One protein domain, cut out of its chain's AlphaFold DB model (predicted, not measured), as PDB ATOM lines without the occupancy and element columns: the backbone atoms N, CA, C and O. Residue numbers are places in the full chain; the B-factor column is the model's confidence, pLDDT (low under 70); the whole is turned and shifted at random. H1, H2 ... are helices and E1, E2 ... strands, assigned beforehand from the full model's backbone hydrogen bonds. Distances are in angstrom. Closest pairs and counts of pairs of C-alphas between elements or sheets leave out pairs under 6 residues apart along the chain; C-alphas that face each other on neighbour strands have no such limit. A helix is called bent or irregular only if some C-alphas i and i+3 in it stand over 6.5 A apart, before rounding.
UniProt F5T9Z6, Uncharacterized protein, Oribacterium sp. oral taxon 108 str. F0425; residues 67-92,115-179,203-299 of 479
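This is residues 67 to 92, 115 to 179 and 203 to 299 of the 479 residues of an uncharacterized protein of Oribacterium sp. oral taxon 108 str. F0425 (UniProt F5T9Z6). A twisted sheet of six parallel strands, in the order E3 E2 E1 E4 E5 E6, is the middle of three layers, with H2, H4 and H5 on one face and H7 and H8 on the other. H1 and H6 pack on H4, and H2 runs out past the sheet toward H3. The printed part has 188 residues, with named elements in the order H1 H2 H3 E1 H4 E2 H5 H6 E3 H7 E4 H8 E5 E6; the class is mixed, helices and strands. It is compact, with a radius of gyration of the C-alphas of 16.5 A, and spans 50 by 46 by 38 A.

Across the sheet, E3 is residues 209 to 215, 19.1 A long, E2 155 to 161, 19.2 A, E1 126 to 130, E4 244 to 247, E5 271 to 274 and E6 292 to 295, ending at C-alpha 295 (129.348, 107.749, 167.363). H1 is residues 67 to 74, from C-alpha 67 (130.934, 95.277, 166.793), H2 76 to 92, 25.0 A, H3 115 to 120, H4 136 to 146, H5 164 to 176, H6 204 to 208, H7 219 to 235, 22.4 A, and H8 252 to 265, 20.3 A. H2 and H7 are irregular: C-alphas 85 and 88 are 7.7 A apart, C-alphas 220 and 223 8.9 A.

Within hydrogen-bond range are N 157 and O 210 at 2.8 A between E3 and E2, N 127 and O 156 at 2.8 A between E2 and E1, N 128 and O 244 at 3.0 A between E1 and E4, N 272 and O 245 at 2.9 A between E4 and E5, and N 293 and O 271 at 2.9 A between E5 and E6. E1, H4, E2 and E4, H8, E5 are strand-helix-strand units, parallel neighbour strands joined through a helix; E3, H7, E4 is a split one, with E2 and E1 between its strands; the three crossovers are right-handed. H4 and H8 are on opposite faces, at heights over the sheet of 9.3 A and 9.1 A. H5, on the same face as H4, stands up from the sheet, rising 52 degrees; its closest C-alphas to E3 are Ala 164 and Ser 213, 5.3 A. H2 is on the sheet, its Ser 81 closest to Leu 244 of E4, C-alphas 6.4 A apart. H7 touches H8, closest C-alphas Leu 233 and Tyr 265, 6.8 A, at a shallow tilt of 25 degrees, the same way. H4 touches H1, closest C-alphas Leu 139 and Ile 69, 5.8 A, and H6, closest Ala 144 and Ala 208, 5.4 A. H3 is close to but not clearly touching H2, closest C-alphas Ile 118 and Val 89, 6.5 A. In H1, H3 and H5 every O i to N i+4 pair is within hydrogen-bond range; H4 has 6 of 7, H7 11 of 13, H8 8 of 10, H2 5 of 13 with 11 of 14 O i to N i+3, and H6 0 of 1 with 2 of 2.

The C-alphas farthest apart, Leu 92 and Ser 220, are 51.9 A apart. Residues 93 to 114 and 180 to 202 are not printed; the C-alpha gaps are 11.7 A and 10.4 A. The link from E5 to E6 is long, 17 residues. Mean pLDDT of the printed part is 89.8; residues 174 to 179 and 287 to 289 are under 70.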
ATOM      1  N   LEU A  67     131.858  94.854 167.847       87.38
ATOM      2  CA  LEU A  67     130.934  95.277 166.793       87.38
ATOM      3  C   LEU A  67     130.980  96.786 166.574       87.38
ATOM      4  O   LEU A  67     131.082  97.224 165.429       87.38
ATOM      5  N   THR A  68     130.982  97.561 167.659       90.12
ATOM      6  CA  THR A  68     131.104  99.022 167.613       90.12
ATOM      7  C   THR A  68     132.350  99.421 166.835       90.12
ATOM      8  O   THR A  68     132.259 100.142 165.847       90.12
ATOM      9  N   ILE A  69     133.520  98.909 167.224       93.00
ATOM     10  CA  ILE A  69     134.776  99.245 166.549       93.00
ATOM     11  C   ILE A  69     134.785  98.784 165.094       93.00
ATOM     12  O   ILE A  69     135.208  99.541 164.224       93.00
ATOM     13  N   ARG A  70     134.313  97.570 164.799       88.75
ATOM     14  CA  ARG A  70     134.267  97.071 163.419       88.75
ATOM     15  C   ARG A  70     133.375  97.943 162.540       88.75
ATOM     16  O   ARG A  70     133.773  98.248 161.422       88.75
ATOM     17  N   MET A  71     132.215  98.372 163.041       89.31
ATOM     18  CA  MET A  71     131.350  99.324 162.342       89.31
ATOM     19  C   MET A  71     132.106 100.626 162.053       89.31
ATOM     20  O   MET A  71     132.113 101.080 160.913       89.31
ATOM     21  N   LEU A  72     132.807 101.183 163.048       92.00
ATOM     22  CA  LEU A  72     133.585 102.414 162.872       92.00
ATOM     23  C   LEU A  72     134.710 102.262 161.845       92.00
ATOM     24  O   LEU A  72     134.908 103.161 161.038       92.00
ATOM     25  N   LEU A  73     135.438 101.145 161.839       92.56
ATOM     26  CA  LEU A  73     136.511 100.914 160.864       92.56
ATOM     27  C   LEU A  73     135.987 100.633 159.446       92.56
ATOM     28  O   LEU A  73     136.715 100.824 158.474       92.56
ATOM     29  N   GLN A  74     134.724 100.222 159.316       88.56
ATOM     30  CA  GLN A  74     134.036 100.060 158.034       88.56
ATOM     31  C   GLN A  74     133.436 101.363 157.496       88.56
ATOM     32  O   GLN A  74     133.010 101.407 156.342       88.56
ATOM     33  N   GLU A  75     133.420 102.434 158.290       89.81
ATOM     34  CA  GLU A  75     133.017 103.745 157.805       89.81
ATOM     35  C   GLU A  75     133.927 104.183 156.666       89.81
ATOM     36  O   GLU A  75     135.154 104.195 156.792       89.81
ATOM     37  N   ARG A  76     133.314 104.626 155.567       90.88
ATOM     38  CA  ARG A  76     134.043 105.100 154.388       90.88
ATOM     39  C   ARG A  76     135.079 106.158 154.758       90.88
ATOM     40  O   ARG A  76     136.192 106.137 154.252       90.88
ATOM     41  N   LEU A  77     134.730 107.039 155.695       92.81
ATOM     42  CA  LEU A  77     135.629 108.061 156.210       92.81
ATOM     43  C   LEU A  77     136.939 107.483 156.777       92.81
ATOM     44  O   LEU A  77     138.017 108.035 156.547       92.81
ATOM     45  N   VAL A  78     136.837 106.389 157.532       94.56
ATOM     46  CA  VAL A  78     137.974 105.710 158.159       94.56
ATOM     47  C   VAL A  78     138.759 104.919 157.121       94.56
ATOM     48  O   VAL A  78     139.979 105.051 157.055       94.56
ATOM     49  N   GLN A  79     138.071 104.161 156.266       94.38
ATOM     50  CA  GLN A  79     138.718 103.391 155.204       94.38
ATOM     51  C   GLN A  79     139.499 104.296 154.247       94.38
ATOM     52  O   GLN A  79     140.683 104.062 154.005       94.38
ATOM     53  N   ASP A  80     138.881 105.378 153.770       94.06
ATOM     54  CA  ASP A  80     139.527 106.350 152.889       94.06
ATOM     55  C   ASP A  80     140.739 106.995 153.580       94.06
ATOM     56  O   ASP A  80     141.771 107.210 152.944       94.06
ATOM     57  N   SER A  81     140.649 107.274 154.887       94.62
ATOM     58  CA  SER A  81     141.770 107.787 155.683       94.62
ATOM     59  C   SER A  81     142.948 106.811 155.726       94.62
ATOM     60  O   SER A  81     144.065 107.196 155.381       94.62
ATOM     61  N   LEU A  82     142.712 105.547 156.093       95.31
ATOM     62  CA  LEU A  82     143.770 104.537 156.175       95.31
ATOM     63  C   LEU A  82     144.416 104.302 154.807       95.31
ATOM     64  O   LEU A  82     145.643 104.284 154.686       95.31
ATOM     65  N   LEU A  83     143.600 104.205 153.755       95.44
ATOM     66  CA  LEU A  83     144.062 103.948 152.396       95.44
ATOM     67  C   LEU A  83     144.830 105.127 151.775       95.44
ATOM     68  O   LEU A  83     145.552 104.904 150.801       95.44
ATOM     69  N   LYS A  84     144.766 106.353 152.322       93.06
ATOM     70  CA  LYS A  84     145.651 107.462 151.895       93.06
ATOM     71  C   LYS A  84     147.128 107.134 152.073       93.06
ATOM     72  O   LYS A  84     147.946 107.638 151.312       93.06
ATOM     73  N   SER A  85     147.461 106.248 153.007       93.50
ATOM     74  CA  SER A  85     148.824 105.752 153.231       93.50
ATOM     75  C   SER A  85     149.436 105.087 151.991       93.50
ATOM     76  O   SER A  85     150.655 104.994 151.863       93.50
ATOM     77  N   LEU A  86     148.590 104.657 151.053       94.75
ATOM     78  CA  LEU A  86     148.978 104.019 149.800       94.75
ATOM     79  C   LEU A  86     149.108 105.014 148.631       94.75
ATOM     80  O   LEU A  86     149.247 104.584 147.492       94.75
ATOM     81  N   SER A  87     149.050 106.329 148.867       91.00
ATOM     82  CA  SER A  87     149.108 107.356 147.809       91.00
ATOM     83  C   SER A  87     150.343 107.242 146.909       91.00
ATOM     84  O   SER A  87     150.211 107.331 145.691       91.00
ATOM     85  N   GLY A  88     151.516 106.963 147.485       90.62
ATOM     86  CA  GLY A  88     152.764 106.795 146.733       90.62
ATOM     87  C   GLY A  88     152.800 105.541 145.853       90.62
ATOM     88  O   GLY A  88     153.591 105.471 144.920       90.62
ATOM     89  N   VAL A  89     151.927 104.554 146.097       91.12
ATOM     90  CA  VAL A  89     151.842 103.337 145.267       91.12
ATOM     91  C   VAL A  89     151.385 103.681 143.848       91.12
ATOM     92  O   VAL A  89     151.851 103.067 142.894       91.12
ATOM     93  N   SER A  90     150.525 104.693 143.693       85.81
ATOM     94  CA  SER A  90     150.060 105.159 142.381       85.81
ATOM     95  C   SER A  90     151.185 105.723 141.509       85.81
ATOM     96  O   SER A  90     151.032 105.794 140.298       85.81
ATOM     97  N   GLU A  91     152.322 106.120 142.079       84.62
ATOM     98  CA  GLU A  91     153.457 106.625 141.296       84.62
ATOM     99  C   GLU A  91     154.204 105.491 140.576       84.62
ATOM    100  O   GLU A  91     154.890 105.727 139.578       84.62
ATOM    101  N   LEU A  92     154.023 104.243 141.028       81.00
ATOM    102  CA  LEU A  92     154.644 103.056 140.440       81.00
ATOM    103  C   LEU A  92     154.059 102.688 139.069       81.00
ATOM    104  O   LEU A  92     154.736 102.003 138.306       81.00
ATOM    105  N   ALA A 115     158.733  93.708 145.594       94.75
ATOM    106  CA  ALA A 115     157.993  93.864 146.842       94.75
ATOM    107  C   ALA A 115     158.594  94.963 147.739       94.75
ATOM    108  O   ALA A 115     157.868  95.764 148.320       94.75
ATOM    109  N   GLU A 116     159.922  95.086 147.784       95.44
ATOM    110  CA  GLU A 116     160.619  96.118 148.558       95.44
ATOM    111  C   GLU A 116     160.413  97.519 147.978       95.44
ATOM    112  O   GLU A 116     160.406  98.493 148.729       95.44
ATOM    113  N   LYS A 117     160.273  97.649 146.653       94.19
ATOM    114  CA  LYS A 117     159.949  98.936 146.023       94.19
ATOM    115  C   LYS A 117     158.512  99.349 146.326       94.19
ATOM    116  O   LYS A 117     158.314 100.506 146.674       94.19
ATOM    117  N   ILE A 118     157.560  98.414 146.259       95.81
ATOM    118  CA  ILE A 118     156.162  98.659 146.648       95.81
ATOM    119  C   ILE A 118     156.099  99.076 148.121       95.81
ATOM    120  O   ILE A 118     155.499 100.092 148.453       95.81
ATOM    121  N   ASP A 119     156.785  98.355 149.010       97.12
ATOM    122  CA  ASP A 119     156.766  98.655 150.442       97.12
ATOM    123  C   ASP A 119     157.330 100.046 150.780       97.12
ATOM    124  O   ASP A 119     156.826 100.755 151.655       97.12
ATOM    125  N   LYS A 120     158.368 100.481 150.054       95.56
ATOM    126  CA  LYS A 120     158.997 101.792 150.265       95.56
ATOM    127  C   LYS A 120     158.048 102.963 150.008       95.56
ATOM    128  O   LYS A 120     158.185 103.967 150.707       95.56
ATOM    129  N   THR A 121     157.106 102.844 149.069       95.06
ATOM    130  CA  THR A 121     156.167 103.929 148.715       95.06
ATOM    131  C   THR A 121     155.004 104.082 149.695       95.06
ATOM    132  O   THR A 121     154.227 105.030 149.588       95.06
ATOM    133  N   ILE A 122     154.847 103.147 150.632       95.44
ATOM    134  CA  ILE A 122     153.745 103.129 151.596       95.44
ATOM    135  C   ILE A 122     154.112 103.993 152.793       95.44
ATOM    136  O   ILE A 122     155.173 103.814 153.387       95.44
ATOM    137  N   HIS A 123     153.236 104.904 153.193       92.50
ATOM    138  CA  HIS A 123     153.406 105.675 154.421       92.50
ATOM    139  C   HIS A 123     152.852 104.875 155.607       92.50
ATOM    140  O   HIS A 123     151.883 104.136 155.455       92.50
ATOM    141  N   ALA A 124     153.478 104.974 156.778       91.00
ATOM    142  CA  ALA A 124     152.926 104.350 157.977       91.00
ATOM    143  C   ALA A 124     151.692 105.151 158.424       91.00
ATOM    144  O   ALA A 124     151.813 106.369 158.572       91.00
ATOM    145  N   PRO A 125     150.522 104.527 158.643       94.69
ATOM    146  CA  PRO A 125     149.408 105.230 159.262       94.69
ATOM    147  C   PRO A 125     149.792 105.668 160.676       94.69
ATOM    148  O   PRO A 125     150.359 104.876 161.433       94.69
ATOM    149  N   HIS A 126     149.436 106.898 161.042       96.94
ATOM    150  CA  HIS A 126     149.539 107.392 162.411       96.94
ATOM    151  C   HIS A 126     148.140 107.724 162.927       96.94
ATOM    152  O   HIS A 126     147.446 108.603 162.416       96.94
ATOM    153  N   ILE A 127     147.706 106.986 163.940       98.00
ATOM    154  CA  ILE A 127     146.397 107.113 164.562       98.00
ATOM    155  C   ILE A 127     146.570 107.785 165.915       98.00
ATOM    156  O   ILE A 127     147.324 107.313 166.762       98.00
ATOM    157  N   LEU A 128     145.837 108.873 166.129       97.88
ATOM    158  CA  LEU A 128     145.796 109.542 167.419       97.88
ATOM    159  C   LEU A 128     144.571 109.073 168.203       97.88
ATOM    160  O   LEU A 128     143.446 109.232 167.732       97.88
ATOM    161  N   LEU A 129     144.779 108.524 169.394       98.06
ATOM    162  CA  LEU A 129     143.725 108.075 170.296       98.06
ATOM    163  C   LEU A 129     143.704 108.963 171.541       98.06
ATOM    164  O   LEU A 129     144.648 108.953 172.318       98.06
ATOM    165  N   PHE A 130     142.627 109.712 171.746       97.31
ATOM    166  CA  PHE A 130     142.418 110.540 172.930       97.31
ATOM    167  C   PHE A 130     141.385 109.893 173.861       97.31
ATOM    168  O   PHE A 130     140.234 109.715 173.461       97.31
ATOM    169  N   GLY A 131     141.794 109.585 175.091       94.44
ATOM    170  CA  GLY A 131     140.980 108.936 176.123       94.44
ATOM    171  C   GLY A 131     140.966 107.407 176.003       94.44
ATOM    172  O   GLY A 131     140.441 106.847 175.036       94.44
ATOM    173  N   VAL A 132     141.519 106.720 177.004       93.50
ATOM    174  CA  VAL A 132     141.505 105.256 177.114       93.50
ATOM    175  C   VAL A 132     140.204 104.797 177.769       93.50
ATOM    176  O   VAL A 132     139.757 105.332 178.780       93.50
ATOM    177  N   ASN A 133     139.560 103.786 177.186       92.25
ATOM    178  CA  ASN A 133     138.327 103.202 177.704       92.25
ATOM    179  C   ASN A 133     138.132 101.749 177.223       92.25
ATOM    180  O   ASN A 133     139.015 101.145 176.614       92.25
ATOM    181  N   GLU A 134     136.943 101.185 177.452       90.12
ATOM    182  CA  GLU A 134     136.602  99.803 177.087       90.12
ATOM    183  C   GLU A 134     136.591  99.494 175.578       90.12
ATOM    184  O   GLU A 134     136.644  98.329 175.196       90.12
ATOM    185  N   LEU A 135     136.528 100.505 174.712       92.38
ATOM    186  CA  LEU A 135     136.606 100.365 173.256       92.38
ATOM    187  C   LEU A 135     138.048 100.474 172.734       92.38
ATOM    188  O   LEU A 135     138.313 100.074 171.601       92.38
ATOM    189  N   SER A 136     138.991 100.988 173.535       94.06
ATOM    190  CA  SER A 136     140.382 101.196 173.110       94.06
ATOM    191  C   SER A 136     141.078  99.884 172.750       94.06
ATOM    192  O   SER A 136     141.756  99.805 171.730       94.06
ATOM    193  N   PHE A 137     140.884  98.823 173.533       91.81
ATOM    194  CA  PHE A 137     141.507  97.534 173.236       91.81
ATOM    195  C   PHE A 137     140.906  96.823 172.006       91.81
ATOM    196  O   PHE A 137     141.680  96.412 171.135       91.81
ATOM    197  N   PRO A 138     139.567  96.732 171.850       92.00
ATOM    198  CA  PRO A 138     138.941  96.339 170.586       92.00
ATOM    199  C   PRO A 138     139.460  97.127 169.376       92.00
ATOM    200  O   PRO A 138     139.748  96.530 168.338       92.00
ATOM    201  N   LEU A 139     139.652  98.446 169.516       95.81
ATOM    202  CA  LEU A 139     140.210  99.297 168.463       95.81
ATOM    203  C   LEU A 139     141.622  98.858 168.074       95.81
ATOM    204  O   LEU A 139     141.863  98.584 166.901       95.81
ATOM    205  N   LEU A 140     142.531  98.722 169.041       95.75
ATOM    206  CA  LEU A 140     143.902  98.265 168.788       95.75
ATOM    207  C   LEU A 140     143.929  96.883 168.118       95.75
ATOM    208  O   LEU A 140     144.654  96.678 167.146       95.75
ATOM    209  N   LYS A 141     143.091  95.945 168.575       93.31
ATOM    210  CA  LYS A 141     142.976  94.609 167.972       93.31
ATOM    211  C   LYS A 141     142.555  94.648 166.508       93.31
ATOM    212  O   LYS A 141     143.136  93.935 165.695       93.31
ATOM    213  N   GLN A 142     141.535  95.435 166.171       94.75
ATOM    214  CA  GLN A 142     141.068  95.510 164.786       94.75
ATOM    215  C   GLN A 142     142.057  96.283 163.906       94.75
ATOM    216  O   GLN A 142     142.319  95.855 162.785       94.75
ATOM    217  N   LEU A 143     142.689  97.347 164.418       96.94
ATOM    218  CA  LEU A 143     143.737  98.081 163.701       96.94
ATOM    219  C   LEU A 143     144.955  97.208 163.380       96.94
ATOM    220  O   LEU A 143     145.503  97.324 162.287       96.94
ATOM    221  N   ALA A 144     145.344  96.302 164.282       95.88
ATOM    222  CA  ALA A 144     146.407  95.335 164.019       95.88
ATOM    223  C   ALA A 144     146.133  94.495 162.756       95.88
ATOM    224  O   ALA A 144     147.072  94.118 162.064       95.88
ATOM    225  N   ASN A 145     144.867  94.240 162.412       95.62
ATOM    226  CA  ASN A 145     144.492  93.587 161.159       95.62
ATOM    227  C   ASN A 145     144.309  94.598 160.017       95.62
ATOM    228  O   ASN A 145     145.027  94.545 159.021       95.62
ATOM    229  N   ASP A 146     143.363  95.525 160.172       95.12
ATOM    230  CA  ASP A 146     142.836  96.363 159.090       95.12
ATOM    231  C   ASP A 146     143.821  97.450 158.631       95.12
ATOM    232  O   ASP A 146     143.751  97.906 157.491       95.12
ATOM    233  N   ALA A 147     144.765  97.842 159.492       96.44
ATOM    234  CA  ALA A 147     145.828  98.792 159.171       96.44
ATOM    235  C   ALA A 147     147.177  98.098 158.886       96.44
ATOM    236  O   ALA A 147     148.234  98.728 158.981       96.44
ATOM    237  N   THR A 148     147.175  96.810 158.514       97.19
ATOM    238  CA  THR A 148     148.378  96.129 158.005       97.19
ATOM    239  C   THR A 148     148.602  96.492 156.540       97.19
ATOM    240  O   THR A 148     148.164  95.799 155.629       97.19
ATOM    241  N   LEU A 149     149.289  97.609 156.308       97.12
ATOM    242  CA  LEU A 149     149.506  98.134 154.956       97.12
ATOM    243  C   LEU A 149     150.920  97.878 154.423       97.12
ATOM    244  O   LEU A 149     151.096  97.747 153.223       97.12
ATOM    245  N   SER A 150     151.924  97.814 155.296       97.19
ATOM    246  CA  SER A 150     153.341  97.707 154.926       97.19
ATOM    247  C   SER A 150     153.958  96.423 155.471       97.19
ATOM    248  O   SER A 150     153.607  95.966 156.560       97.19
ATOM    249  N   LEU A 151     154.935  95.873 154.750       97.12
ATOM    250  CA  LEU A 151     155.751  94.736 155.173       97.12
ATOM    251  C   LEU A 151     156.664  95.113 156.343       97.12
ATOM    252  O   LEU A 151     156.811  94.333 157.279       97.12
ATOM    253  N   LYS A 152     157.218  96.331 156.356       94.69
ATOM    254  CA  LYS A 152     158.192  96.756 157.379       94.69
ATOM    255  C   LYS A 152     157.640  97.753 158.386       94.69
ATOM    256  O   LYS A 152     157.955  97.663 159.568       94.69
ATOM    257  N   LYS A 153     156.812  98.694 157.941       95.25
ATOM    258  CA  LYS A 153     156.289  99.768 158.790       95.25
ATOM    259  C   LYS A 153     155.091  99.246 159.586       95.25
ATOM    260  O   LYS A 153     154.245  98.538 159.033       95.25
ATOM    261  N   LYS A 154     155.041  99.549 160.884       95.94
ATOM    262  CA  LYS A 154     153.876  99.283 161.737       95.94
ATOM    263  C   LYS A 154     152.962 100.502 161.725       95.94
ATOM    264  O   LYS A 154     153.418 101.618 161.491       95.94
ATOM    265  N   THR A 155     151.677 100.282 161.973       96.88
ATOM    266  CA  THR A 155     150.761 101.392 162.238       96.88
ATOM    267  C   THR A 155     151.102 101.981 163.598       96.88
ATOM    268  O   THR A 155     151.140 101.252 164.595       96.88
ATOM    269  N   LYS A 156     151.358 103.290 163.622       97.31
ATOM    270  CA  LYS A 156     151.624 104.043 164.842       97.31
ATOM    271  C   LYS A 156     150.303 104.424 165.492       97.31
ATOM    272  O   LYS A 156     149.407 104.946 164.827       97.31
ATOM    273  N   VAL A 157     150.183 104.182 166.789       97.94
ATOM    274  CA  VAL A 157     149.052 104.612 167.606       97.94
ATOM    275  C   VAL A 157     149.587 105.402 168.790       97.94
ATOM    276  O   VAL A 157     150.153 104.817 169.711       97.94
ATOM    277  N   THR A 158     149.387 106.719 168.786       97.69
ATOM    278  CA  THR A 158     149.713 107.544 169.951       97.69
ATOM    279  C   THR A 158     148.471 107.752 170.803       97.69
ATOM    280  O   THR A 158     147.453 108.275 170.348       97.69
ATOM    281  N   VAL A 159     148.574 107.327 172.054       97.81
ATOM    282  CA  VAL A 159     147.517 107.333 173.056       97.81
ATOM    283  C   VAL A 159     147.746 108.504 174.000       97.81
ATOM    284  O   VAL A 159     148.764 108.580 174.683       97.81
ATOM    285  N   LEU A 160     146.793 109.423 174.026       96.38
ATOM    286  CA  LEU A 160     146.775 110.620 174.853       96.38
ATOM    287  C   LEU A 160     145.695 110.459 175.915       96.38
ATOM    288  O   LEU A 160     144.513 110.366 175.584       96.38
ATOM    289  N   ASP A 161     146.089 110.451 177.179       95.06
ATOM    290  CA  ASP A 161     145.151 110.348 178.296       95.06
ATOM    291  C   ASP A 161     145.767 110.912 179.581       95.06
ATOM    292  O   ASP A 161     146.978 111.143 179.638       95.06
ATOM    293  N   GLU A 162     144.956 111.108 180.620       92.19
ATOM    294  CA  GLU A 162     145.392 111.500 181.965       92.19
ATOM    295  C   GLU A 162     146.563 110.623 182.431       92.19
ATOM    296  O   GLU A 162     147.622 111.134 182.809       92.19
ATOM    297  N   ASN A 163     146.386 109.303 182.312       90.88
ATOM    298  CA  ASN A 163     147.377 108.285 182.642       90.88
ATOM    299  C   ASN A 163     147.432 107.196 181.556       90.88
ATOM    300  O   ASN A 163     147.131 106.024 181.796       90.88
ATOM    301  N   ALA A 164     147.802 107.602 180.337       91.50
ATOM    302  CA  ALA A 164     147.830 106.721 179.167       91.50
ATOM    303  C   ALA A 164     148.674 105.456 179.393       91.50
ATOM    304  O   ALA A 164     148.232 104.359 179.059       91.50
ATOM    305  N   GLY A 165     149.854 105.593 180.011       90.12
ATOM    306  CA  GLY A 165     150.754 104.465 180.259       90.12
ATOM    307  C   GLY A 165     150.120 103.395 181.147       90.12
ATOM    308  O   GLY A 165     150.148 102.211 180.807       90.12
ATOM    309  N   ARG A 166     149.479 103.803 182.250       89.75
ATOM    310  CA  ARG A 166     148.737 102.876 183.112       89.75
ATOM    311  C   ARG A 166     147.522 102.290 182.400       89.75
ATOM    312  O   ARG A 166     147.316 101.086 182.491       89.75
ATOM    313  N   GLY A 167     146.752 103.108 181.681       88.12
ATOM    314  CA  GLY A 167     145.574 102.649 180.943       88.12
ATOM    315  C   GLY A 167     145.916 101.562 179.920       88.12
ATOM    316  O   GLY A 167     145.270 100.518 179.887       88.12
ATOM    317  N   ILE A 168     146.980 101.750 179.134       90.25
ATOM    318  CA  ILE A 168     147.457 100.736 178.182       90.25
ATOM    319  C   ILE A 168     147.979  99.486 178.895       90.25
ATOM    320  O   ILE A 168     147.645  98.374 178.482       90.25
ATOM    321  N   ALA A 169     148.731  99.637 179.989       87.69
ATOM    322  CA  ALA A 169     149.205  98.497 180.770       87.69
ATOM    323  C   ALA A 169     148.048  97.663 181.359       87.69
ATOM    324  O   ALA A 169     148.092  96.435 181.307       87.69
ATOM    325  N   GLU A 170     146.997  98.313 181.870       86.19
ATOM    326  CA  GLU A 170     145.791  97.646 182.378       86.19
ATOM    327  C   GLU A 170     145.013  96.938 181.259       86.19
ATOM    328  O   GLU A 170     144.566  95.804 181.438       86.19
ATOM    329  N   LEU A 171     144.902  97.543 180.072       84.25
ATOM    330  CA  LEU A 171     144.321  96.856 178.917       84.25
ATOM    331  C   LEU A 171     145.141  95.615 178.542       84.25
ATOM    332  O   LEU A 171     144.574  94.565 178.252       84.25
ATOM    333  N   PHE A 172     146.470  95.683 178.563       83.19
ATOM    334  CA  PHE A 172     147.295  94.525 178.222       83.19
ATOM    335  C   PHE A 172     147.270  93.432 179.292       83.19
ATOM    336  O   PHE A 172     147.306  92.260 178.921       83.19
ATOM    337  N   SER A 173     147.138  93.761 180.580       76.75
ATOM    338  CA  SER A 173     147.042  92.748 181.639       76.75
ATOM    339  C   SER A 173     145.724  91.971 181.578       76.75
ATOM    340  O   SER A 173     145.742  90.741 181.541       76.75
ATOM    341  N   ILE A 174     144.587  92.667 181.430       67.56
ATOM    342  CA  ILE A 174     143.245  92.055 181.352       67.56
ATOM    343  C   ILE A 174     143.161  91.014 180.228       67.56
ATOM    344  O   ILE A 174     142.479  89.994 180.360       67.56
ATOM    345  N   TYR A 175     143.859  91.256 179.118       62.19
ATOM    346  CA  TYR A 175     143.803  90.395 177.941       62.19
ATOM    347  C   TYR A 175     145.061  89.522 177.727       62.19
ATOM    348  O   TYR A 175     145.040  88.638 176.859       62.19
ATOM    349  N   GLY A 176     146.116  89.726 178.529       55.81
ATOM    350  CA  GLY A 176     147.409  89.027 178.484       55.81
ATOM    351  C   GLY A 176     147.583  87.883 179.497       55.81
ATOM    352  O   GLY A 176     148.446  87.022 179.296       55.81
ATOM    353  N   ASP A 177     146.735  87.798 180.526       42.94
ATOM    354  CA  ASP A 177     146.880  86.894 181.687       42.94
ATOM    355  C   ASP A 177     146.601  85.391 181.449       42.94
ATOM    356  O   ASP A 177     146.238  84.645 182.358       42.94
ATOM    357  N   ALA A 178     146.839  84.884 180.238       41.84
ATOM    358  CA  ALA A 178     146.872  83.439 179.987       41.84
ATOM    359  C   ALA A 178     148.293  82.837 179.960       41.84
ATOM    360  O   ALA A 178     148.414  81.619 179.859       41.84
ATOM    361  N   SER A 179     149.374  83.633 180.011       42.91
ATOM    362  CA  SER A 179     150.694  83.132 179.568       42.91
ATOM    363  C   SER A 179     151.923  83.415 180.440       42.91
ATOM    364  O   SER A 179     152.981  82.874 180.133       42.91
ATOM    365  N   SER A 203     153.603  92.712 175.079       70.38
ATOM    366  CA  SER A 203     152.347  92.135 174.607       70.38
ATOM    367  C   SER A 203     152.403  91.743 173.126       70.38
ATOM    368  O   SER A 203     153.186  92.286 172.346       70.38
ATOM    369  N   GLY A 204     151.516  90.829 172.712       82.75
ATOM    370  CA  GLY A 204     151.345  90.488 171.297       82.75
ATOM    371  C   GLY A 204     151.010  91.715 170.441       82.75
ATOM    372  O   GLY A 204     151.566  91.876 169.364       82.75
ATOM    373  N   LEU A 205     150.194  92.657 170.925       88.81
ATOM    374  CA  LEU A 205     149.829  93.846 170.141       88.81
ATOM    375  C   LEU A 205     151.026  94.728 169.761       88.81
ATOM    376  O   LEU A 205     151.013  95.300 168.675       88.81
ATOM    377  N   GLU A 206     152.078  94.787 170.578       90.50
ATOM    378  CA  GLU A 206     153.313  95.523 170.253       90.50
ATOM    379  C   GLU A 206     154.119  94.857 169.118       90.50
ATOM    380  O   GLU A 206     154.943  95.493 168.450       90.50
ATOM    381  N   MET A 207     153.852  93.579 168.820       91.00
ATOM    382  CA  MET A 207     154.353  92.935 167.601       91.00
ATOM    383  C   MET A 207     153.658  93.482 166.351       91.00
ATOM    384  O   MET A 207     154.312  93.647 165.329       91.00
ATOM    385  N   ALA A 208     152.374  93.834 166.430       93.94
ATOM    386  CA  ALA A 208     151.599  94.300 165.277       93.94
ATOM    387  C   ALA A 208     151.599  95.831 165.101       93.94
ATOM    388  O   ALA A 208     151.566  96.331 163.974       93.94
ATOM    389  N   LEU A 209     151.636  96.577 166.205       95.94
ATOM    390  CA  LEU A 209     151.471  98.030 166.256       95.94
ATOM    391  C   LEU A 209     152.653  98.704 166.957       95.94
ATOM    392  O   LEU A 209     153.292  98.119 167.827       95.94
ATOM    393  N   GLU A 210     152.912  99.959 166.601       95.88
ATOM    394  CA  GLU A 210     153.797 100.843 167.361       95.88
ATOM    395  C   GLU A 210     152.933 101.714 168.275       95.88
ATOM    396  O   GLU A 210     152.254 102.623 167.802       95.88
ATOM    397  N   ILE A 211     152.898 101.400 169.570       95.38
ATOM    398  CA  ILE A 211     152.011 102.067 170.531       95.38
ATOM    399  C   ILE A 211     152.838 102.996 171.415       95.38
ATOM    400  O   ILE A 211     153.730 102.560 172.139       95.38
ATOM    401  N   GLU A 212     152.511 104.282 171.370       94.75
ATOM    402  CA  GLU A 212     153.112 105.321 172.200       94.75
ATOM    403  C   GLU A 212     152.068 105.846 173.186       94.75
ATOM    404  O   GLU A 212     150.915 106.063 172.822       94.75
ATOM    405  N   SER A 213     152.455 106.061 174.442       95.44
ATOM    406  CA  SER A 213     151.577 106.626 175.474       95.44
ATOM    407  C   SER A 213     152.110 107.979 175.934       95.44
ATOM    408  O   SER A 213     153.256 108.082 176.365       95.44
ATOM    409  N   ILE A 214     151.269 109.009 175.869       95.38
ATOM    410  CA  ILE A 214     151.584 110.381 176.269       95.38
ATOM    411  C   ILE A 214     150.679 110.763 177.445       95.38
ATOM    412  O   ILE A 214     149.461 110.882 177.303       95.38
ATOM    413  N   GLU A 215     151.284 110.983 178.613       94.88
ATOM    414  CA  GLU A 215     150.561 111.392 179.820       94.88
ATOM    415  C   GLU A 215     150.220 112.886 179.806       94.88
ATOM    416  O   GLU A 215     151.084 113.767 179.910       94.88
ATOM    417  N   LEU A 216     148.925 113.187 179.770       93.94
ATOM    418  CA  LEU A 216     148.415 114.546 179.911       93.94
ATOM    419  C   LEU A 216     148.407 115.001 181.376       93.94
ATOM    420  O   LEU A 216     148.521 116.199 181.636       93.94
ATOM    421  N   GLY A 217     148.426 114.065 182.330       87.56
ATOM    422  CA  GLY A 217     148.416 114.347 183.765       87.56
ATOM    423  C   GLY A 217     147.018 114.628 184.307       87.56
ATOM    424  O   GLY A 217     146.072 114.717 183.536       87.56
ATOM    425  N   ASP A 218     146.928 114.763 185.630       83.94
ATOM    426  CA  ASP A 218     145.686 114.774 186.419       83.94
ATOM    427  C   ASP A 218     144.601 115.750 185.915       83.94
ATOM    428  O   ASP A 218     144.894 116.912 185.606       83.94
ATOM    429  N   ASP A 219     143.348 115.289 185.894       76.81
ATOM    430  CA  ASP A 219     142.159 116.058 185.489       76.81
ATOM    431  C   ASP A 219     141.948 117.359 186.278       76.81
ATOM    432  O   ASP A 219     141.450 118.355 185.745       76.81
ATOM    433  N   SER A 220     142.375 117.402 187.541       83.62
ATOM    434  CA  SER A 220     142.338 118.611 188.373       83.62
ATOM    435  C   SER A 220     143.247 119.732 187.849       83.62
ATOM    436  O   SER A 220     143.151 120.877 188.300       83.62
ATOM    437  N   ARG A 221     144.128 119.437 186.881       87.88
ATOM    438  CA  ARG A 221     145.103 120.364 186.292       87.88
ATOM    439  C   ARG A 221     144.833 120.620 184.808       87.88
ATOM    440  O   ARG A 221     145.754 120.565 183.992       87.88
ATOM    441  N   GLU A 222     143.603 120.996 184.461       87.00
ATOM    442  CA  GLU A 222     143.162 121.246 183.075       87.00
ATOM    443  C   GLU A 222     144.128 122.133 182.256       87.00
ATOM    444  O   GLU A 222     144.442 121.835 181.102       87.00
ATOM    445  N   ALA A 223     144.658 123.215 182.842       90.31
ATOM    446  CA  ALA A 223     145.602 124.100 182.151       90.31
ATOM    447  C   ALA A 223     146.907 123.383 181.750       90.31
ATOM    448  O   ALA A 223     147.443 123.632 180.668       90.31
ATOM    449  N   LEU A 224     147.393 122.474 182.600       90.62
ATOM    450  CA  LEU A 224     148.586 121.673 182.340       90.62
ATOM    451  C   LEU A 224     148.309 120.585 181.296       90.62
ATOM    452  O   LEU A 224     149.126 120.414 180.391       90.62
ATOM    453  N   GLN A 225     147.160 119.903 181.374       91.94
ATOM    454  CA  GLN A 225     146.732 118.931 180.358       91.94
ATOM    455  C   GLN A 225     146.676 119.584 178.973       91.94
ATOM    456  O   GLN A 225     147.270 119.091 178.014       91.94
ATOM    457  N   LYS A 226     146.030 120.754 178.883       93.38
ATOM    458  CA  LYS A 226     145.960 121.543 177.651       93.38
ATOM    459  C   LYS A 226     147.350 121.909 177.134       93.38
ATOM    460  O   LYS A 226     147.607 121.745 175.945       93.38
ATOM    461  N   GLN A 227     148.242 122.387 178.005       94.81
ATOM    462  CA  GLN A 227     149.611 122.741 177.624       94.81
ATOM    463  C   GLN A 227     150.384 121.527 177.091       94.81
ATOM    464  O   GLN A 227     151.077 121.639 176.084       94.81
ATOM    465  N   ARG A 228     150.266 120.365 177.741       95.06
ATOM    466  CA  ARG A 228     150.932 119.125 177.316       95.06
ATOM    467  C   ARG A 228     150.404 118.625 175.977       95.06
ATOM    468  O   ARG A 228     151.210 118.330 175.098       95.06
ATOM    469  N   LEU A 229     149.082 118.614 175.794       95.50
ATOM    470  CA  LEU A 229     148.464 118.287 174.511       95.50
ATOM    471  C   LEU A 229     148.944 119.252 173.420       95.50
ATOM    472  O   LEU A 229     149.348 118.822 172.348       95.50
ATOM    473  N   GLU A 230     148.964 120.556 173.696       95.62
ATOM    474  CA  GLU A 230     149.430 121.557 172.736       95.62
ATOM    475  C   GLU A 230     150.908 121.369 172.367       95.62
ATOM    476  O   GLU A 230     151.262 121.460 171.194       95.62
ATOM    477  N   ASN A 231     151.763 121.081 173.348       95.06
ATOM    478  CA  ASN A 231     153.179 120.806 173.116       95.06
ATOM    479  C   ASN A 231     153.373 119.564 172.242       95.06
ATOM    480  O   ASN A 231     154.181 119.606 171.318       95.06
ATOM    481  N   TYR A 232     152.614 118.495 172.497       94.62
ATOM    482  CA  TYR A 232     152.643 117.293 171.669       94.62
ATOM    483  C   TYR A 232     152.212 117.597 170.227       94.62
ATOM    484  O   TYR A 232     152.954 117.319 169.290       94.62
ATOM    485  N   LEU A 233     151.066 118.259 170.035       95.31
ATOM    486  CA  LEU A 233     150.549 118.590 168.700       95.31
ATOM    487  C   LEU A 233     151.499 119.502 167.905       95.31
ATOM    488  O   LEU A 233     151.621 119.335 166.696       95.31
ATOM    489  N   LYS A 234     152.196 120.436 168.572       94.00
ATOM    490  CA  LYS A 234     153.244 121.277 167.960       94.00
ATOM    491  C   LYS A 234     154.489 120.489 167.561       94.00
ATOM    492  O   LYS A 234     155.168 120.883 166.618       94.00
ATOM    493  N   ALA A 235     154.824 119.448 168.320       93.00
ATOM    494  CA  ALA A 235     156.029 118.653 168.112       93.00
ATOM    495  C   ALA A 235     155.879 117.629 166.979       93.00
ATOM    496  O   ALA A 235     156.887 117.226 166.400       93.00
ATOM    497  N   ILE A 236     154.647 117.230 166.643       91.12
ATOM    498  CA  ILE A 236     154.388 116.330 165.518       91.12
ATOM    499  C   ILE A 236     154.812 117.008 164.208       91.12
ATOM    500  O   ILE A 236     154.239 118.012 163.778       91.12
ATOM    501  N   GLY A 237     155.829 116.438 163.562       81.19
ATOM    502  CA  GLY A 237     156.289 116.877 162.250       81.19
ATOM    503  C   GLY A 237     155.271 116.574 161.149       81.19
ATOM    504  O   GLY A 237     154.403 115.719 161.295       81.19
ATOM    505  N   LYS A 238     155.409 117.241 159.997       77.75
ATOM    506  CA  LYS A 238     154.522 117.030 158.838       77.75
ATOM    507  C   LYS A 238     154.496 115.569 158.370       77.75
ATOM    508  O   LYS A 238     153.436 115.081 157.989       77.75
ATOM    509  N   ASP A 239     155.640 114.889 158.430       77.38
ATOM    510  CA  ASP A 239     155.792 113.493 158.000       77.38
ATOM    511  C   ASP A 239     155.240 112.480 159.020       77.38
ATOM    512  O   ASP A 239     155.060 111.315 158.683       77.38
ATOM    513  N   ASP A 240     154.935 112.927 160.242       86.69
ATOM    514  CA  ASP A 240     154.301 112.140 161.308       86.69
ATOM    515  C   ASP A 240     152.878 112.652 161.601       86.69
ATOM    516  O   ASP A 240     152.311 112.388 162.657       86.69
ATOM    517  N   ALA A 241     152.279 113.433 160.695       91.88
ATOM    518  CA  ALA A 241     150.933 113.956 160.893       91.88
ATOM    519  C   ALA A 241     149.912 112.803 160.995       91.88
ATOM    520  O   ALA A 241     149.957 111.880 160.174       91.88
ATOM    521  N   PRO A 242     148.953 112.853 161.941       95.44
ATOM    522  CA  PRO A 242     147.960 111.800 162.073       95.44
ATOM    523  C   PRO A 242     147.135 111.644 160.796       95.44
ATOM    524  O   PRO A 242     146.658 112.620 160.213       95.44
ATOM    525  N   THR A 243     146.905 110.402 160.385       95.00
ATOM    526  CA  THR A 243     145.977 110.063 159.303       95.00
ATOM    527  C   THR A 243     144.535 110.050 159.805       95.00
ATOM    528  O   THR A 243     143.617 110.398 159.059       95.00
ATOM    529  N   LEU A 244     144.330 109.682 161.074       96.75
ATOM    530  CA  LEU A 244     143.021 109.508 161.701       96.75
ATOM    531  C   LEU A 244     143.078 109.848 163.192       96.75
ATOM    532  O   LEU A 244     144.072 109.557 163.856       96.75
ATOM    533  N   ILE A 245     142.007 110.439 163.723       97.62
ATOM    534  CA  ILE A 245     141.925 110.833 165.133       97.62
ATOM    535  C   ILE A 245     140.650 110.272 165.762       97.62
ATOM    536  O   ILE A 245     139.546 110.531 165.284       97.62
ATOM    537  N   PHE A 246     140.803 109.546 166.864       97.94
ATOM    538  CA  PHE A 246     139.717 109.057 167.700       97.94
ATOM    539  C   PHE A 246     139.672 109.856 169.003       97.94
ATOM    540  O   PHE A 246     140.606 109.822 169.799       97.94
ATOM    541  N   LEU A 247     138.571 110.565 169.228       97.19
ATOM    542  CA  LEU A 247     138.233 111.231 170.483       97.19
ATOM    543  C   LEU A 247     137.261 110.319 171.231       97.19
ATOM    544  O   LEU A 247     136.071 110.280 170.922       97.19
ATOM    545  N   MET A 248     137.794 109.512 172.142       94.75
ATOM    546  CA  MET A 248     137.084 108.399 172.767       94.75
ATOM    547  C   MET A 248     136.705 108.657 174.222       94.75
ATOM    548  O   MET A 248     136.042 107.809 174.812       94.75
ATOM    549  N   ASP A 249     137.054 109.804 174.800       92.12
ATOM    550  CA  ASP A 249     136.668 110.128 176.174       92.12
ATOM    551  C   ASP A 249     135.146 109.976 176.380       92.12
ATOM    552  O   ASP A 249     134.344 110.340 175.513       92.12
ATOM    553  N   LYS A 250     134.753 109.389 177.517       85.81
ATOM    554  CA  LYS A 250     133.340 109.225 177.889       85.81
ATOM    555  C   LYS A 250     132.689 110.574 178.172       85.81
ATOM    556  O   LYS A 250     131.494 110.729 177.929       85.81
ATOM    557  N   ASP A 251     133.466 111.535 178.666       90.19
ATOM    558  CA  ASP A 251     133.042 112.917 178.792       90.19
ATOM    559  C   ASP A 251     133.223 113.641 177.451       90.19
ATOM    560  O   ASP A 251     134.322 114.032 177.035       90.19
ATOM    561  N   ILE A 252     132.097 113.861 176.773       91.69
ATOM    562  CA  ILE A 252     132.046 114.590 175.505       91.69
ATOM    563  C   ILE A 252     132.649 115.998 175.619       91.69
ATOM    564  O   ILE A 252     133.235 116.489 174.653       91.69
ATOM    565  N   ILE A 253     132.577 116.650 176.785       91.62
ATOM    566  CA  ILE A 253     133.132 117.993 176.981       91.62
ATOM    567  C   ILE A 253     134.658 117.966 176.881       91.62
ATOM    568  O   ILE A 253     135.241 118.839 176.230       91.62
ATOM    569  N   LYS A 254     135.315 116.951 177.454       92.19
ATOM    570  CA  LYS A 254     136.766 116.759 177.305       92.19
ATOM    571  C   LYS A 254     137.144 116.532 175.845       92.19
ATOM    572  O   LYS A 254     138.034 117.213 175.330       92.19
ATOM    573  N   SER A 255     136.403 115.666 175.151       94.31
ATOM    574  CA  SER A 255     136.592 115.416 173.717       94.31
ATOM    575  C   SER A 255     136.436 116.688 172.872       94.31
ATOM    576  O   SER A 255     137.254 116.938 171.989       94.31
ATOM    577  N   LEU A 256     135.448 117.543 173.160       93.75
ATOM    578  CA  LEU A 256     135.241 118.818 172.457       93.75
ATOM    579  C   LEU A 256     136.357 119.841 172.740       93.75
ATOM    580  O   LEU A 256     136.799 120.551 171.830       93.75
ATOM    581  N   LYS A 257     136.857 119.914 173.981       92.69
ATOM    582  CA  LYS A 257     138.012 120.761 174.332       92.69
ATOM    583  C   LYS A 257     139.271 120.321 173.578       92.69
ATOM    584  O   LYS A 257     139.955 121.168 172.998       92.69
ATOM    585  N   ALA A 258     139.542 119.016 173.533       94.69
ATOM    586  CA  ALA A 258     140.658 118.449 172.780       94.69
ATOM    587  C   ALA A 258     140.498 118.677 171.268       94.69
ATOM    588  O   ALA A 258     141.436 119.147 170.620       94.69
ATOM    589  N   LEU A 259     139.299 118.442 170.719       94.62
ATOM    590  CA  LEU A 259     138.963 118.682 169.312       94.62
ATOM    591  C   LEU A 259     139.307 120.110 168.882       94.62
ATOM    592  O   LEU A 259     139.955 120.300 167.855       94.62
ATOM    593  N   ASN A 260     138.924 121.111 169.677       91.81
ATOM    594  CA  ASN A 260     139.193 122.517 169.377       91.81
ATOM    595  C   ASN A 260     140.685 122.845 169.283       91.81
ATOM    596  O   ASN A 260     141.071 123.735 168.524       91.81
ATOM    597  N   LEU A 261     141.526 122.165 170.061       93.44
ATOM    598  CA  LEU A 261     142.972 122.338 170.000       93.44
ATOM    599  C   LEU A 261     143.564 121.568 168.815       93.44
ATOM    600  O   LEU A 261     144.293 122.151 168.019       93.44
ATOM    601  N   ILE A 262     143.187 120.298 168.655       94.25
ATOM    602  CA  ILE A 262     143.618 119.419 167.560       94.25
ATOM    603  C   ILE A 262     143.289 120.030 166.195       94.25
ATOM    604  O   ILE A 262     144.136 120.027 165.305       94.25
ATOM    605  N   ASN A 263     142.098 120.611 166.025       92.06
ATOM    606  CA  ASN A 263     141.663 121.171 164.745       92.06
ATOM    607  C   ASN A 263     142.503 122.378 164.293       92.06
ATOM    608  O   ASN A 263     142.527 122.678 163.106       92.06
ATOM    609  N   ARG A 264     143.229 123.043 165.206       91.56
ATOM    610  CA  ARG A 264     144.161 124.133 164.858       91.56
ATOM    611  C   ARG A 264     145.427 123.633 164.165       91.56
ATOM    612  O   ARG A 264     146.032 124.392 163.419       91.56
ATOM    613  N   TYR A 265     145.829 122.391 164.433       92.75
ATOM    614  CA  TYR A 265     147.039 121.775 163.876       92.75
ATOM    615  C   TYR A 265     146.709 120.828 162.722       92.75
ATOM    616  O   TYR A 265     147.404 120.796 161.712       92.75
ATOM    617  N   PHE A 266     145.611 120.087 162.855       92.75
ATOM    618  CA  PHE A 266     145.230 119.004 161.957       92.75
ATOM    619  C   PHE A 266     143.827 119.220 161.407       92.75
ATOM    620  O   PHE A 266     142.959 118.358 161.536       92.75
ATOM    621  N   GLU A 267     143.592 120.383 160.797       90.62
ATOM    622  CA  GLU A 267     142.275 120.786 160.294       90.62
ATOM    623  C   GLU A 267     141.668 119.709 159.383       90.62
ATOM    624  O   GLU A 267     140.584 119.214 159.666       90.62
ATOM    625  N   ASN A 268     142.403 119.241 158.371       90.50
ATOM    626  CA  ASN A 268     141.887 118.334 157.332       90.50
ATOM    627  C   ASN A 268     141.911 116.836 157.691       90.50
ATOM    628  O   ASN A 268     141.524 116.000 156.871       90.50
ATOM    629  N   VAL A 269     142.372 116.480 158.892       93.31
ATOM    630  CA  VAL A 269     142.445 115.079 159.325       93.31
ATOM    631  C   VAL A 269     141.059 114.601 159.781       93.31
ATOM    632  O   VAL A 269     140.434 115.292 160.592       93.31
ATOM    633  N   PRO A 270     140.559 113.456 159.287       95.00
ATOM    634  CA  PRO A 270     139.322 112.844 159.760       95.00
ATOM    635  C   PRO A 270     139.294 112.604 161.271       95.00
ATOM    636  O   PRO A 270     140.273 112.114 161.839       95.00
ATOM    637  N   LYS A 271     138.160 112.913 161.909       95.31
ATOM    638  CA  LYS A 271     137.959 112.695 163.349       95.31
ATOM    639  C   LYS A 271     136.697 111.893 163.632       95.31
ATOM    640  O   LYS A 271     135.645 112.153 163.047       95.31
ATOM    641  N   LEU A 272     136.792 110.976 164.587       95.50
ATOM    642  CA  LEU A 272     135.647 110.297 165.181       95.50
ATOM    643  C   LEU A 272     135.513 110.731 166.632       95.50
ATOM    644  O   LEU A 272     136.494 110.687 167.369       95.50
ATOM    645  N   ILE A 273     134.315 111.151 167.035       94.81
ATOM    646  CA  ILE A 273     134.038 111.627 168.392       94.81
ATOM    647  C   ILE A 273     132.974 110.773 169.071       94.81
ATOM    648  O   ILE A 273     131.874 110.586 168.551       94.81
ATOM    649  N   ARG A 274     133.305 110.251 170.249       93.88
ATOM    650  CA  ARG A 274     132.385 109.464 171.062       93.88
ATOM    651  C   ARG A 274     131.394 110.386 171.773       93.88
ATOM    652  O   ARG A 274     131.798 111.261 172.527       93.88
ATOM    653  N   ASN A 275     130.102 110.162 171.561       91.81
ATOM    654  CA  ASN A 275     128.985 110.927 172.111       91.81
ATOM    655  C   ASN A 275     127.918 109.988 172.699       91.81
ATOM    656  O   ASN A 275     126.790 109.915 172.219       91.81
ATOM    657  N   VAL A 276     128.283 109.250 173.749       86.38
ATOM    658  CA  VAL A 276     127.348 108.354 174.460       86.38
ATOM    659  C   VAL A 276     126.237 109.115 175.188       86.38
ATOM    660  O   VAL A 276     125.159 108.576 175.400       86.38
ATOM    661  N   SER A 277     126.485 110.379 175.537       84.62
ATOM    662  CA  SER A 277     125.521 111.255 176.211       84.62
ATOM    663  C   SER A 277     124.463 111.839 175.269       84.62
ATOM    664  O   SER A 277     123.631 112.615 175.727       84.62
ATOM    665  N   GLN A 278     124.514 111.509 173.969       83.44
ATOM    666  CA  GLN A 278     123.582 111.983 172.937       83.44
ATOM    667  C   GLN A 278     123.391 113.511 172.940       83.44
ATOM    668  O   GLN A 278     122.304 114.029 172.691       83.44
ATOM    669  N   VAL A 279     124.466 114.252 173.227       87.25
ATOM    670  CA  VAL A 279     124.444 115.719 173.179       87.25
ATOM    671  C   VAL A 279     124.247 116.160 171.732       87.25
ATOM    672  O   VAL A 279     124.891 115.615 170.836       87.25
ATOM    673  N   ASP A 280     123.397 117.159 171.493       87.81
ATOM    674  CA  ASP A 280     123.286 117.773 170.169       87.81
ATOM    675  C   ASP A 280     124.583 118.522 169.830       87.81
ATOM    676  O   ASP A 280     124.943 119.525 170.451       87.81
ATOM    677  N   LEU A 281     125.302 118.004 168.838       88.69
ATOM    678  CA  LEU A 281     126.592 118.527 168.404       88.69
ATOM    679  C   LEU A 281     126.473 119.533 167.245       88.69
ATOM    680  O   LEU A 281     127.487 120.120 166.859       88.69
ATOM    681  N   THR A 282     125.269 119.776 166.708       83.69
ATOM    682  CA  THR A 282     125.025 120.558 165.475       83.69
ATOM    683  C   THR A 282     125.599 121.980 165.536       83.69
ATOM    684  O   THR A 282     126.057 122.505 164.524       83.69
ATOM    685  N   GLY A 283     125.635 122.596 166.723       82.50
ATOM    686  CA  GLY A 283     126.248 123.914 166.952       82.50
ATOM    687  C   GLY A 283     127.631 123.894 167.615       82.50
ATOM    688  O   GLY A 283     128.223 124.954 167.805       82.50
ATOM    689  N   LEU A 284     128.132 122.719 168.006       84.75
ATOM    690  CA  LEU A 284     129.374 122.564 168.776       84.75
ATOM    691  C   LEU A 284     130.548 122.086 167.921       84.75
ATOM    692  O   LEU A 284     131.704 122.332 168.272       84.75
ATOM    693  N   LEU A 285     130.268 121.398 166.813       86.25
ATOM    694  CA  LEU A 285     131.309 120.966 165.891       86.25
ATOM    695  C   LEU A 285     131.796 122.137 165.026       86.25
ATOM    696  O   LEU A 285     130.996 122.973 164.601       86.25
ATOM    697  N   PRO A 286     133.105 122.201 164.725       79.75
ATOM    698  CA  PRO A 286     133.647 123.189 163.805       79.75
ATOM    699  C   PRO A 286     132.927 123.156 162.449       79.75
ATOM    700  O   PRO A 286     132.845 122.113 161.805       79.75
ATOM    701  N   THR A 287     132.458 124.315 161.981       69.75
ATOM    702  CA  THR A 287     131.847 124.471 160.645       69.75
ATOM    703  C   THR A 287     132.880 124.486 159.516       69.75
ATOM    704  O   THR A 287     132.530 124.331 158.347       69.75
ATOM    705  N   LYS A 288     134.160 124.674 159.863       63.50
ATOM    706  CA  LYS A 288     135.322 124.556 158.980       63.50
ATOM    707  C   LYS A 288     136.261 123.489 159.535       63.50
ATOM    708  O   LYS A 288     136.574 123.494 160.729       63.50
ATOM    709  N   GLY A 289     136.686 122.578 158.670       62.22
ATOM    710  CA  GLY A 289     137.570 121.480 159.023       62.22
ATOM    711  C   GLY A 289     137.318 120.232 158.194       62.22
ATOM    712  O   GLY A 289     136.339 120.128 157.457       62.22
ATOM    713  N   GLY A 290     138.230 119.276 158.320       70.81
ATOM    714  CA  GLY A 290     138.081 117.930 157.798       70.81
ATOM    715  C   GLY A 290     136.870 117.215 158.408       70.81
ATOM    716  O   GLY A 290     136.351 117.634 159.441       70.81
ATOM    717  N   PRO A 291     136.420 116.126 157.777       87.31
ATOM    718  CA  PRO A 291     135.225 115.387 158.184       87.31
ATOM    719  C   PRO A 291     135.274 114.920 159.650       87.31
ATOM    720  O   PRO A 291     136.232 114.268 160.075       87.31
ATOM    721  N   ILE A 292     134.213 115.230 160.401       91.56
ATOM    722  CA  ILE A 292     133.997 114.801 161.788       91.56
ATOM    723  C   ILE A 292     132.740 113.935 161.836       91.56
ATOM    724  O   ILE A 292     131.686 114.353 161.360       91.56
ATOM    725  N   ARG A 293     132.844 112.744 162.429       91.25
ATOM    726  CA  ARG A 293     131.723 111.818 162.632       91.25
ATOM    727  C   ARG A 293     131.542 111.543 164.122       91.25
ATOM    728  O   ARG A 293     132.488 111.117 164.782       91.25
ATOM    729  N   SER A 294     130.342 111.746 164.657       91.94
ATOM    730  CA  SER A 294     130.001 111.276 166.004       91.94
ATOM    731  C   SER A 294     129.637 109.791 166.010       91.94
ATOM    732  O   SER A 294     129.225 109.246 164.988       91.94
ATOM    733  N   PHE A 295     129.805 109.124 167.147       91.31
ATOM    734  CA  PHE A 295     129.348 107.749 167.363       91.31
ATOM    735  C   PHE A 295     129.033 107.500 168.837       91.31
ATOM    736  O   PHE A 295     129.449 108.274 169.694       91.31
ATOM    737  N   GLY A 296     128.384 106.381 169.149       85.44
ATOM    738  CA  GLY A 296     128.152 105.948 170.531       85.44
ATOM    739  C   GLY A 296     126.682 105.830 170.912       85.44
ATOM    740  O   GLY A 296     126.404 105.451 172.045       85.44
ATOM    741  N   ASP A 297     125.764 106.104 169.982       83.81
ATOM    742  CA  ASP A 297     124.380 105.679 170.127       83.81
ATOM    743  C   ASP A 297     124.284 104.165 169.888       83.81
ATOM    744  O   ASP A 297     124.648 103.654 168.826       83.81
ATOM    745  N   ILE A 298     123.797 103.440 170.895       77.12
ATOM    746  CA  ILE A 298     123.620 101.990 170.827       77.12
ATOM    747  C   ILE A 298     122.621 101.586 169.736       77.12
ATOM    748  O   ILE A 298     122.738 100.495 169.178       77.12
ATOM    749  N   SER A 299     121.690 102.482 169.382       80.19
ATOM    750  CA  SER A 299     120.718 102.258 168.312       80.19
ATOM    751  C   SER A 299     121.376 102.115 166.931       80.19
ATOM    752  O   SER A 299     120.845 101.417 166.071       80.19
TER     753      SER A 299